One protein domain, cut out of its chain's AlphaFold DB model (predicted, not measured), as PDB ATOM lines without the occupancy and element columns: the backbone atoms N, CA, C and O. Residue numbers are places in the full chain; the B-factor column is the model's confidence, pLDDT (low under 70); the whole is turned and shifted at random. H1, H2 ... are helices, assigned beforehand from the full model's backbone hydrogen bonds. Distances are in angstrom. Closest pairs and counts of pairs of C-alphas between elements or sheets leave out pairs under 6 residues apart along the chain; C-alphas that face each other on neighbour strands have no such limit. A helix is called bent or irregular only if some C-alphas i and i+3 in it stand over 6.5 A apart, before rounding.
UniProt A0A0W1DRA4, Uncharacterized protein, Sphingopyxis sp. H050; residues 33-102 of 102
ATOM      1  N   ASP A  33      45.972 -45.259 -14.982       57.34
ATOM      2  CA  ASP A  33      46.488 -45.196 -13.608       57.34
ATOM      3  C   ASP A  33      47.847 -45.910 -13.452       57.34
ATOM      4  O   ASP A  33      48.722 -45.424 -12.733       57.34
ATOM      5  N   ILE A  34      48.062 -47.031 -14.155       61.47
ATOM      6  CA  ILE A  34      49.342 -47.763 -14.157       61.47
ATOM      7  C   ILE A  34      50.415 -47.012 -14.960       61.47
ATOM      8  O   ILE A  34      51.575 -46.954 -14.550       61.47
ATOM      9  N   LEU A  35      50.051 -46.436 -16.108       63.78
ATOM     10  CA  LEU A  35      50.981 -45.740 -17.000       63.78
ATOM     11  C   LEU A  35      51.361 -44.344 -16.495       63.78
ATOM     12  O   LEU A  35      52.414 -43.831 -16.881       63.78
ATOM     13  N   ASN A  36      50.524 -43.729 -15.655       66.50
ATOM     14  CA  ASN A  36      50.721 -42.378 -15.137       66.50
ATOM     15  C   ASN A  36      50.428 -42.305 -13.622       66.50
ATOM     16  O   ASN A  36      49.494 -41.610 -13.212       66.50
ATOM     17  N   PRO A  37      51.250 -42.931 -12.759       68.94
ATOM     18  CA  PRO A  37      51.031 -42.930 -11.306       68.94
ATOM     19  C   PRO A  37      51.016 -41.510 -10.712       68.94
ATOM     20  O   PRO A  37      50.288 -41.224  -9.759       68.94
ATOM     21  N   SER A  38      51.753 -40.579 -11.326       72.69
ATOM     22  CA  SER A  38      51.781 -39.159 -10.957       72.69
ATOM     23  C   SER A  38      50.426 -38.468 -11.147       72.69
ATOM     24  O   SER A  38      50.145 -37.470 -10.487       72.69
ATOM     25  N   ARG A  39      49.546 -38.989 -12.014       73.69
ATOM     26  CA  ARG A  39      48.243 -38.381 -12.316       73.69
ATOM     27  C   ARG A  39      47.308 -38.393 -11.109       73.69
ATOM     28  O   ARG A  39      46.603 -37.412 -10.884       73.69
ATOM     29  N   ALA A  40      47.325 -39.457 -10.306       73.12
ATOM     30  CA  ALA A  40      46.524 -39.548  -9.083       73.12
ATOM     31  C   ALA A  40      46.959 -38.518  -8.026       73.12
ATOM     32  O   ALA A  40      46.123 -37.977  -7.301       73.12
ATOM     33  N   TYR A  41      48.259 -38.218  -7.964       76.69
ATOM     34  CA  TYR A  41      48.806 -37.170  -7.105       76.69
ATOM     35  C   TYR A  41      48.416 -35.775  -7.620       76.69
ATOM     36  O   TYR A  41      47.841 -34.981  -6.877       76.69
ATOM     37  N   LEU A  42      48.609 -35.515  -8.917       78.88
ATOM     38  CA  LEU A  42      48.277 -34.236  -9.555       78.88
ATOM     39  C   LEU A  42      46.770 -33.926  -9.525       78.88
ATOM     40  O   LEU A  42      46.380 -32.780  -9.329       78.88
ATOM     41  N   LYS A  43      45.891 -34.935  -9.614       76.94
ATOM     42  CA  LYS A  43      44.430 -34.744  -9.501       76.94
ATOM     43  C   LYS A  43      43.979 -34.158  -8.158       76.94
ATOM     44  O   LYS A  43      42.873 -33.623  -8.106       76.94
ATOM     45  N   LYS A  44      44.789 -34.255  -7.098       81.62
ATOM     46  CA  LYS A  44      44.487 -33.679  -5.776       81.62
ATOM     47  C   LYS A  44      44.876 -32.204  -5.647       81.62
ATOM     48  O   LYS A  44      44.426 -31.565  -4.705       81.62
ATOM     49  N   HIS A  45      45.680 -31.687  -6.573       83.38
ATOM     50  CA  HIS A  45      46.209 -30.323  -6.523       83.38
ATOM     51  C   HIS A  45      45.210 -29.312  -7.091       83.38
ATOM     52  O   HIS A  45      44.344 -29.659  -7.914       83.38
ATOM     53  N   SER A  46      45.311 -28.063  -6.639       83.75
ATOM     54  CA  SER A  46      44.490 -26.954  -7.129       83.75
ATOM     55  C   SER A  46      44.878 -26.567  -8.564       83.75
ATOM     56  O   SER A  46      45.955 -26.911  -9.050       83.75
ATOM     57  N   ASP A  47      43.991 -25.870  -9.283       82.94
ATOM     58  CA  ASP A  47      44.294 -25.407 -10.648       82.94
ATOM     59  C   ASP A  47      45.503 -24.441 -10.664       82.94
ATOM     60  O   ASP A  47      46.263 -24.423 -11.630       82.94
ATOM     61  N   GLU A  48      45.714 -23.688  -9.577       84.06
ATOM     62  CA  GLU A  48      46.841 -22.762  -9.389       84.06
ATOM     63  C   GLU A  48      48.164 -23.518  -9.201       84.06
ATOM     64  O   GLU A  48      49.133 -23.249  -9.909       84.06
ATOM     65  N   GLU A  49      48.185 -24.540  -8.341       82.88
ATOM     66  CA  GLU A  49      49.363 -25.393  -8.112       82.88
ATOM     67  C   GLU A  49      49.779 -26.144  -9.389       82.88
ATOM     68  O   GLU A  49      50.966 -26.292  -9.695       82.88
ATOM     69  N   LEU A  50      48.800 -26.602 -10.178       84.06
ATOM     70  CA  LEU A  50      49.055 -27.234 -11.473       84.06
ATOM     71  C   LEU A  50      49.655 -26.239 -12.477       84.06
ATOM     72  O   LEU A  50      50.562 -26.608 -13.229       84.06
ATOM     73  N   ALA A  51      49.183 -24.989 -12.486       84.00
ATOM     74  CA  ALA A  51      49.717 -23.934 -13.342       84.00
ATOM     75  C   ALA A  51      51.161 -23.569 -12.965       84.00
ATOM     76  O   ALA A  51      52.008 -23.453 -13.853       84.00
ATOM     77  N   GLU A  52      51.472 -23.471 -11.671       86.12
ATOM     78  CA  GLU A  52      52.837 -23.242 -11.183       86.12
ATOM     79  C   GLU A  52      53.792 -24.363 -11.610       86.12
ATOM     80  O   GLU A  52      54.886 -24.091 -12.108       86.12
ATOM     81  N   LEU A  53      53.359 -25.625 -11.518       82.00
ATOM     82  CA  LEU A  53      54.123 -26.786 -11.995       82.00
ATOM     83  C   LEU A  53      54.389 -26.738 -13.508       82.00
ATOM     84  O   LEU A  53      55.496 -27.063 -13.950       82.00
ATOM     85  N   ILE A  54      53.408 -26.304 -14.305       86.12
ATOM     86  CA  ILE A  54      53.570 -26.135 -15.757       86.12
ATOM     87  C   ILE A  54      54.589 -25.035 -16.063       86.12
ATOM     88  O   ILE A  54      55.410 -25.207 -16.962       86.12
ATOM     89  N   VAL A  55      54.551 -23.914 -15.340       87.06
ATOM     90  CA  VAL A  55      55.490 -22.799 -15.541       87.06
ATOM     91  C   VAL A  55      56.901 -23.185 -15.097       87.06
ATOM     92  O   VAL A  55      57.865 -22.880 -15.796       87.06
ATOM     93  N   ALA A  56      57.028 -23.903 -13.980       84.75
ATOM     94  CA  ALA A  56      58.314 -24.354 -13.460       84.75
ATOM     95  C   ALA A  56      58.991 -25.388 -14.375       84.75
ATOM     96  O   ALA A  56      60.220 -25.416 -14.471       84.75
ATOM     97  N   LYS A  57      58.215 -26.259 -15.037       83.69
ATOM     98  CA  LYS A  57      58.735 -27.363 -15.862       83.69
ATOM     99  C   LYS A  57      57.911 -27.583 -17.144       83.69
ATOM    100  O   LYS A  57      57.292 -28.629 -17.306       83.69
ATOM    101  N   PRO A  58      57.940 -26.660 -18.118       81.31
ATOM    102  CA  PRO A  58      56.975 -26.638 -19.226       81.31
ATOM    103  C   PRO A  58      57.088 -27.777 -20.247       81.31
ATOM    104  O   PRO A  58      56.113 -28.037 -20.955       81.31
ATOM    105  N   ASN A  59      58.246 -28.442 -20.327       83.94
ATOM    106  CA  ASN A  59      58.547 -29.487 -21.315       83.94
ATOM    107  C   ASN A  59      58.651 -30.891 -20.696       83.94
ATOM    108  O   ASN A  59      59.233 -31.793 -21.296       83.94
ATOM    109  N   THR A  60      58.148 -31.084 -19.476       82.38
ATOM    110  CA  THR A  60      58.124 -32.408 -18.847       82.38
ATOM    111  C   THR A  60      56.787 -33.100 -19.081       82.38
ATOM    112  O   THR A  60      55.740 -32.465 -19.217       82.38
ATOM    113  N   ARG A  61      56.814 -34.437 -19.045       78.69
ATOM    114  CA  ARG A  61      55.608 -35.279 -19.078       78.69
ATOM    115  C   ARG A  61      54.619 -34.926 -17.954       78.69
ATOM    116  O   ARG A  61      53.416 -35.082 -18.115       78.69
ATOM    117  N   GLU A  62      55.113 -34.405 -16.830       79.62
ATOM    118  CA  GLU A  62      54.284 -33.913 -15.722       79.62
ATOM    119  C   GLU A  62      53.479 -32.669 -16.113       79.62
ATOM    120  O   GLU A  62      52.285 -32.616 -15.836       79.62
ATOM    121  N   ALA A  63      54.077 -31.706 -16.823       79.25
ATOM    122  CA  ALA A  63      53.353 -30.527 -17.293       79.25
ATOM    123  C   ALA A  63      52.296 -30.869 -18.352       79.25
ATOM    124  O   ALA A  63      51.225 -30.258 -18.372       79.25
ATOM    125  N   GLU A  64      52.544 -31.867 -19.204       82.75
ATOM    126  CA  GLU A  64      51.525 -32.383 -20.127       82.75
ATOM    127  C   GLU A  64      50.337 -33.004 -19.378       82.75
ATOM    128  O   GLU A  64      49.183 -32.738 -19.727       82.75
ATOM    129  N   LEU A  65      50.605 -33.762 -18.308       80.06
ATOM    130  CA  LEU A  65      49.573 -34.325 -17.435       80.06
ATOM    131  C   LEU A  65      48.807 -33.238 -16.664       80.06
ATOM    132  O   LEU A  65      47.584 -33.307 -16.570       80.06
ATOM    133  N   CYS A  66      49.478 -32.201 -16.159       83.75
ATOM    134  CA  CYS A  66      48.806 -31.061 -15.529       83.75
ATOM    135  C   CYS A  66      47.851 -30.371 -16.514       83.75
ATOM    136  O   CYS A  66      46.689 -30.128 -16.187       83.75
ATOM    137  N   ARG A  67      48.301 -30.122 -17.753       81.88
ATOM    138  CA  ARG A  67      47.468 -29.519 -18.808       81.88
ATOM    139  C   ARG A  67      46.261 -30.387 -19.160       81.88
ATOM    140  O   ARG A  67      45.183 -29.845 -19.397       81.88
ATOM    141  N   SER A  68      46.416 -31.712 -19.208       81.94
ATOM    142  CA  SER A  68      45.293 -32.611 -19.501       81.94
ATOM    143  C   SER A  68      44.260 -32.623 -18.371       81.94
ATOM    144  O   SER A  68      43.066 -32.528 -18.652       81.94
ATOM    145  N   ILE A  69      44.700 -32.625 -17.106       81.38
ATOM    146  CA  ILE A  69      43.819 -32.544 -15.929       81.38
ATOM    147  C   ILE A  69      43.059 -31.211 -15.900       81.38
ATOM    148  O   ILE A  69      41.850 -31.203 -15.671       81.38
ATOM    149  N   MET A  70      43.736 -30.086 -16.160       81.81
ATOM    150  CA  MET A  70      43.085 -28.772 -16.208       81.81
ATOM    151  C   MET A  70      42.021 -28.710 -17.314       81.81
ATOM    152  O   MET A  70      40.898 -28.278 -17.059       81.81
ATOM    153  N   ARG A  71      42.318 -29.235 -18.513       81.44
ATOM    154  CA  ARG A  71      41.332 -29.331 -19.606       81.44
ATOM    155  C   ARG A  71      40.157 -30.239 -19.264       81.44
ATOM    156  O   ARG A  71      39.028 -29.908 -19.613       81.44
ATOM    157  N   GLU A  72      40.391 -31.371 -18.595       78.44
ATOM    158  CA  GLU A  72      39.302 -32.220 -18.094       78.44
ATOM    159  C   GLU A  72      38.403 -31.418 -17.149       78.44
ATOM    160  O   GLU A  72      37.190 -31.381 -17.349       78.44
ATOM    161  N   ARG A  73      38.973 -30.708 -16.170       78.06
ATOM    162  CA  ARG A  73      38.203 -29.882 -15.223       78.06
ATOM    163  C   ARG A  73      37.402 -28.779 -15.923       78.06
ATOM    164  O   ARG A  73      36.217 -28.612 -15.639       78.06
ATOM    165  N   GLU A  74      37.998 -28.070 -16.878       75.25
ATOM    166  CA  GLU A  74      37.302 -27.071 -17.700       75.25
ATOM    167  C   GLU A  74      36.177 -27.688 -18.544       75.25
ATOM    168  O   GLU A  74      35.087 -27.119 -18.666       75.25
ATOM    169  N   ALA A  75      36.398 -28.893 -19.077       69.00
ATOM    170  CA  ALA A  75      35.407 -29.614 -19.862       69.00
ATOM    171  C   ALA A  75      34.152 -29.981 -19.054       69.00
ATOM    172  O   ALA A  75      33.095 -30.121 -19.672       69.00
ATOM    173  N   TRP A  76      34.251 -30.106 -17.726       64.94
ATOM    174  CA  TRP A  76      33.120 -30.317 -16.810       64.94
ATOM    175  C   TRP A  76      32.506 -29.014 -16.278       64.94
ATOM    176  O   TRP A  76      31.347 -29.015 -15.857       64.94
ATOM    177  N   ARG A  77      33.235 -27.890 -16.325       65.88
ATOM    178  CA  ARG A  77      32.738 -26.567 -15.902       65.88
ATOM    179  C   ARG A  77      31.813 -25.893 -16.922       65.88
ATOM    180  O   ARG A  77      31.168 -24.908 -16.583       65.88
ATOM    181  N   THR A  78      31.716 -26.387 -18.159       67.81
ATOM    182  CA  THR A  78      30.882 -25.748 -19.192       67.81
ATOM    183  C   THR A  78      29.384 -26.038 -18.978       67.81
ATOM    184  O   THR A  78      28.952 -27.184 -19.139       67.81
ATOM    185  N   PRO A  79      28.544 -25.021 -18.684       64.81
ATOM    186  CA  PRO A  79      27.124 -25.216 -18.358       64.81
ATOM    187  C   PRO A  79      26.304 -25.765 -19.536       64.81
ATOM    188  O   PRO A  79      25.294 -26.435 -19.334       64.81
ATOM    189  N   ALA A  80      26.766 -25.552 -20.771       64.88
ATOM    190  CA  ALA A  80      26.116 -26.057 -21.979       64.88
ATOM    191  C   ALA A  80      26.024 -27.596 -22.025       64.88
ATOM    192  O   ALA A  80      25.037 -28.138 -22.518       64.88
ATOM    193  N   LYS A  81      27.016 -28.316 -21.480       62.19
ATOM    194  CA  LYS A  81      26.984 -29.789 -21.442       62.19
ATOM    195  C   LYS A  81      25.982 -30.302 -20.415       62.19
ATOM    196  O   LYS A  81      25.227 -31.223 -20.708       62.19
ATOM    197  N   TRP A  82      25.925 -29.661 -19.249       68.25
ATOM    198  CA  TRP A  82      24.924 -29.960 -18.226       68.25
ATOM    199  C   TRP A  82      23.506 -29.742 -18.749       68.25
ATOM    200  O   TRP A  82      22.652 -30.600 -18.551       68.25
ATOM    201  N   ALA A  83      23.274 -28.658 -19.493       71.12
ATOM    202  CA  ALA A  83      21.984 -28.396 -20.121       71.12
ATOM    203  C   ALA A  83      21.560 -29.518 -21.088       71.12
ATOM    204  O   ALA A  83      20.403 -29.931 -21.067       71.12
ATOM    205  N   LEU A  84      22.493 -30.064 -21.881       74.88
ATOM    206  CA  LEU A  84      22.217 -31.185 -22.784       74.88
ATOM    207  C   LEU A  84      21.848 -32.465 -22.016       74.88
ATOM    208  O   LEU A  84      20.865 -33.119 -22.360       74.88
ATOM    209  N   TYR A  85      22.598 -32.812 -20.964       76.00
ATOM    210  CA  TYR A  85      22.293 -33.982 -20.131       76.00
ATOM    211  C   TYR A  85      20.950 -33.842 -19.411       76.00
ATOM    212  O   TYR A  85      20.178 -34.799 -19.369       76.00
ATOM    213  N   ILE A  86      20.638 -32.648 -18.899       79.81
ATOM    214  CA  ILE A  86      19.351 -32.354 -18.258       79.81
ATOM    215  C   ILE A  86      18.207 -32.459 -19.273       79.81
ATOM    216  O   ILE A  86      17.175 -33.048 -18.959       79.81
ATOM    217  N   ALA A  87      18.387 -31.948 -20.494       78.50
ATOM    218  CA  ALA A  87      17.392 -32.057 -21.561       78.50
ATOM    219  C   ALA A  87      17.154 -33.514 -21.998       78.50
ATOM    220  O   ALA A  87      16.018 -33.920 -22.224       78.50
ATOM    221  N   LEU A  88      18.208 -34.329 -22.079       78.88
ATOM    222  CA  LEU A  88      18.092 -35.763 -22.368       78.88
ATOM    223  C   LEU A  88      17.378 -36.520 -21.241       78.88
ATOM    224  O   LEU A  88      16.509 -37.352 -21.508       78.88
ATOM    225  N   ALA A  89      17.702 -36.206 -19.985       79.31
ATOM    226  CA  ALA A  89      17.055 -36.806 -18.825       79.31
ATOM    227  C   ALA A  89      15.566 -36.429 -18.738       79.31
ATOM    228  O   ALA A  89      14.728 -37.298 -18.497       79.31
ATOM    229  N   SER A  90      15.210 -35.165 -18.989       78.31
ATOM    230  CA  SER A  90      13.811 -34.722 -18.983       78.31
ATOM    231  C   SER A  90      13.000 -35.371 -20.106       78.31
ATOM    232  O   SER A  90      11.851 -35.759 -19.886       78.31
ATOM    233  N   LEU A  91      13.609 -35.580 -21.275       80.06
ATOM    234  CA  LEU A  91      12.974 -36.261 -22.400       80.06
ATOM    235  C   LEU A  91      12.710 -37.748 -22.105       80.06
ATOM    236  O   LEU A  91      11.643 -38.254 -22.450       80.06
ATOM    237  N   ALA A  92      13.620 -38.434 -21.408       76.75
ATOM    238  CA  ALA A  92      13.423 -39.817 -20.960       76.75
ATOM    239  C   ALA A  92      12.318 -39.949 -19.892       76.75
ATOM    240  O   ALA A  92      11.512 -40.883 -19.924       76.75
ATOM    241  N   ILE A  93      12.234 -38.993 -18.961       78.50
ATOM    242  CA  ILE A  93      11.153 -38.956 -17.967       78.50
ATOM    243  C   ILE A  93       9.812 -38.704 -18.669       78.50
ATOM    244  O   ILE A  93       8.850 -39.428 -18.415       78.50
ATOM    245  N   GLY A  94       9.758 -37.751 -19.603       74.62
ATOM    246  CA  GLY A  94       8.556 -37.443 -20.380       74.62
ATOM    247  C   GLY A  94       8.032 -38.636 -21.185       74.62
ATOM    248  O   GLY A  94       6.838 -38.926 -21.143       74.62
ATOM    249  N   THR A  95       8.911 -39.379 -21.865       74.75
ATOM    250  CA  THR A  95       8.507 -40.572 -22.628       74.75
ATOM    251  C   THR A  95       8.033 -41.706 -21.723       74.75
ATOM    252  O   THR A  95       7.024 -42.340 -22.030       74.75
ATOM    253  N   SER A  96       8.685 -41.936 -20.580       69.19
ATOM    254  CA  SER A  96       8.236 -42.953 -19.617       69.19
ATOM    255  C   SER A  96       6.880 -42.618 -18.977       69.19
ATOM    256  O   SER A  96       6.048 -43.509 -18.799       69.19
ATOM    257  N   ALA A  97       6.616 -41.337 -18.695       67.88
ATOM    258  CA  ALA A  97       5.326 -40.875 -18.190       67.88
ATOM    259  C   ALA A  97       4.212 -41.039 -19.237       67.88
ATOM    260  O   ALA A  97       3.123 -41.499 -18.897       67.88
ATOM    261  N   PHE A  98       4.503 -40.733 -20.505       68.56
ATOM    262  CA  PHE A  98       3.570 -40.884 -21.625       68.56
ATOM    263  C   PHE A  98       3.192 -42.351 -21.882       68.56
ATOM    264  O   PHE A  98       2.024 -42.668 -22.066       68.56
ATOM    265  N   ILE A  99       4.162 -43.269 -21.813       74.75
ATOM    266  CA  ILE A  99       3.906 -44.714 -21.947       74.75
ATOM    267  C   ILE A  99       3.061 -45.248 -20.783       74.75
ATOM    268  O   ILE A  99       2.286 -46.173 -20.973       74.75
ATOM    269  N   ARG A 100       3.203 -44.684 -19.578       61.16
ATOM    270  CA  ARG A 100       2.448 -45.116 -18.392       61.16
ATOM    271  C   ARG A 100       1.022 -44.554 -18.330       61.16
ATOM    272  O   ARG A 100       0.228 -45.039 -17.531       61.16
ATOM    273  N   THR A 101       0.728 -43.499 -19.091       70.31
ATOM    274  CA  THR A 101      -0.599 -42.855 -19.135       70.31
ATOM    275  C   THR A 101      -1.481 -43.335 -20.290       70.31
ATOM    276  O   THR A 101      -2.688 -43.109 -20.233       70.31
ATOM    277  N   LEU A 102      -0.898 -43.993 -21.296       54.84
ATOM    278  CA  LEU A 102      -1.596 -44.788 -22.315       54.84
ATOM    279  C   LEU A 102      -1.973 -46.173 -21.774       54.84
ATOM    280  O   LEU A 102      -3.048 -46.664 -22.179       54.84
TER     281      LEU A 102
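AT A GLANCE: This is residues 33 to 102 of the 102 residues of an uncharacterized protein of Sphingopyxis sp. H050 (UniProt A0A0W1DRA4). A long single helix, H4, sticks out as an arm from a small compact head of three helices, in which H2 and H3 form a helical hairpin and the short H1 packs across H3. H3 reaches out of the head with its last residues, 74 to 77, and H4 goes on from its end after one residue, turning to a new direction. The printed part has 70 residues with four named helices, in the order H1, H2, H3, H4, and no named strand; the class is all helix. The whole is extended, with a radius of gyration of the C-alphas of 19.5 A, and its C-alphas span 63 by 26 by 17 A, the arm making much of the length.

HOW THE PARTS SIT: H4, residues 79 to 101, touches no helix. H3, residues 61 to 77, and H4 meet only through their link, the single residue Thr 78. H2, residues 47 to 56, touches H3, and the two form a hairpin at a shallow tilt of 27 degrees, running opposite ways; their closest C-alphas, of Ile 54 and Ala 63, are 4.7 A apart. H1, residues 37 to 42, touches H3 with the latter's residues 62 to 69 alone; the closest C-alphas, of Arg 39 and Leu 65, are 6.7 A apart. H1 and H3 run the same way at a steep tilt of 54 degrees. H1 and H2 are close but not clearly touching, their closest C-alphas, of Leu 42 and Leu 50, being 7.3 A apart. H4 is apart from H1 and from H2. In H2, H3 and H4 every O i to N i+4 pair is within hydrogen-bond range; in H1 it is 1 of 2, beside 3 of 3 O i to N i+3 pairs.

IN THESE COORDINATES: H4, the longest helix with 23 residues, measures 32.9 A from C-alpha 79 at (27.124, -25.216, -18.358) to C-alpha 101 at (-0.599, -42.855, -19.135). H3, with 17 residues, measures 24.7 A from C-alpha 61 to C-alpha 77. H2, with 10 residues, measures 14.3 A from C-alpha 47 to C-alpha 56. H1, with 6 residues, begins with C-alpha 37 at (51.031, -42.930, -11.306) and measures 9.3 A; it is neither bent nor irregular, but only just: C-alphas 37 and 40 are 6.1 A apart.

THE WHOLE: The two C-alphas farthest apart, those of Ala 56 and Leu 102, the chain's last residue, are 63.9 A apart. Residues 74 to 102 stand free; the body without them has 41 residues and spans 26 by 20 by 15 A. The printed part has no cut, and its three links are tight. The mean pLDDT of the printed part is 75.9, and residues 33 to 37, 75 to 82, 96 to 98, 100 and 102 are under 70.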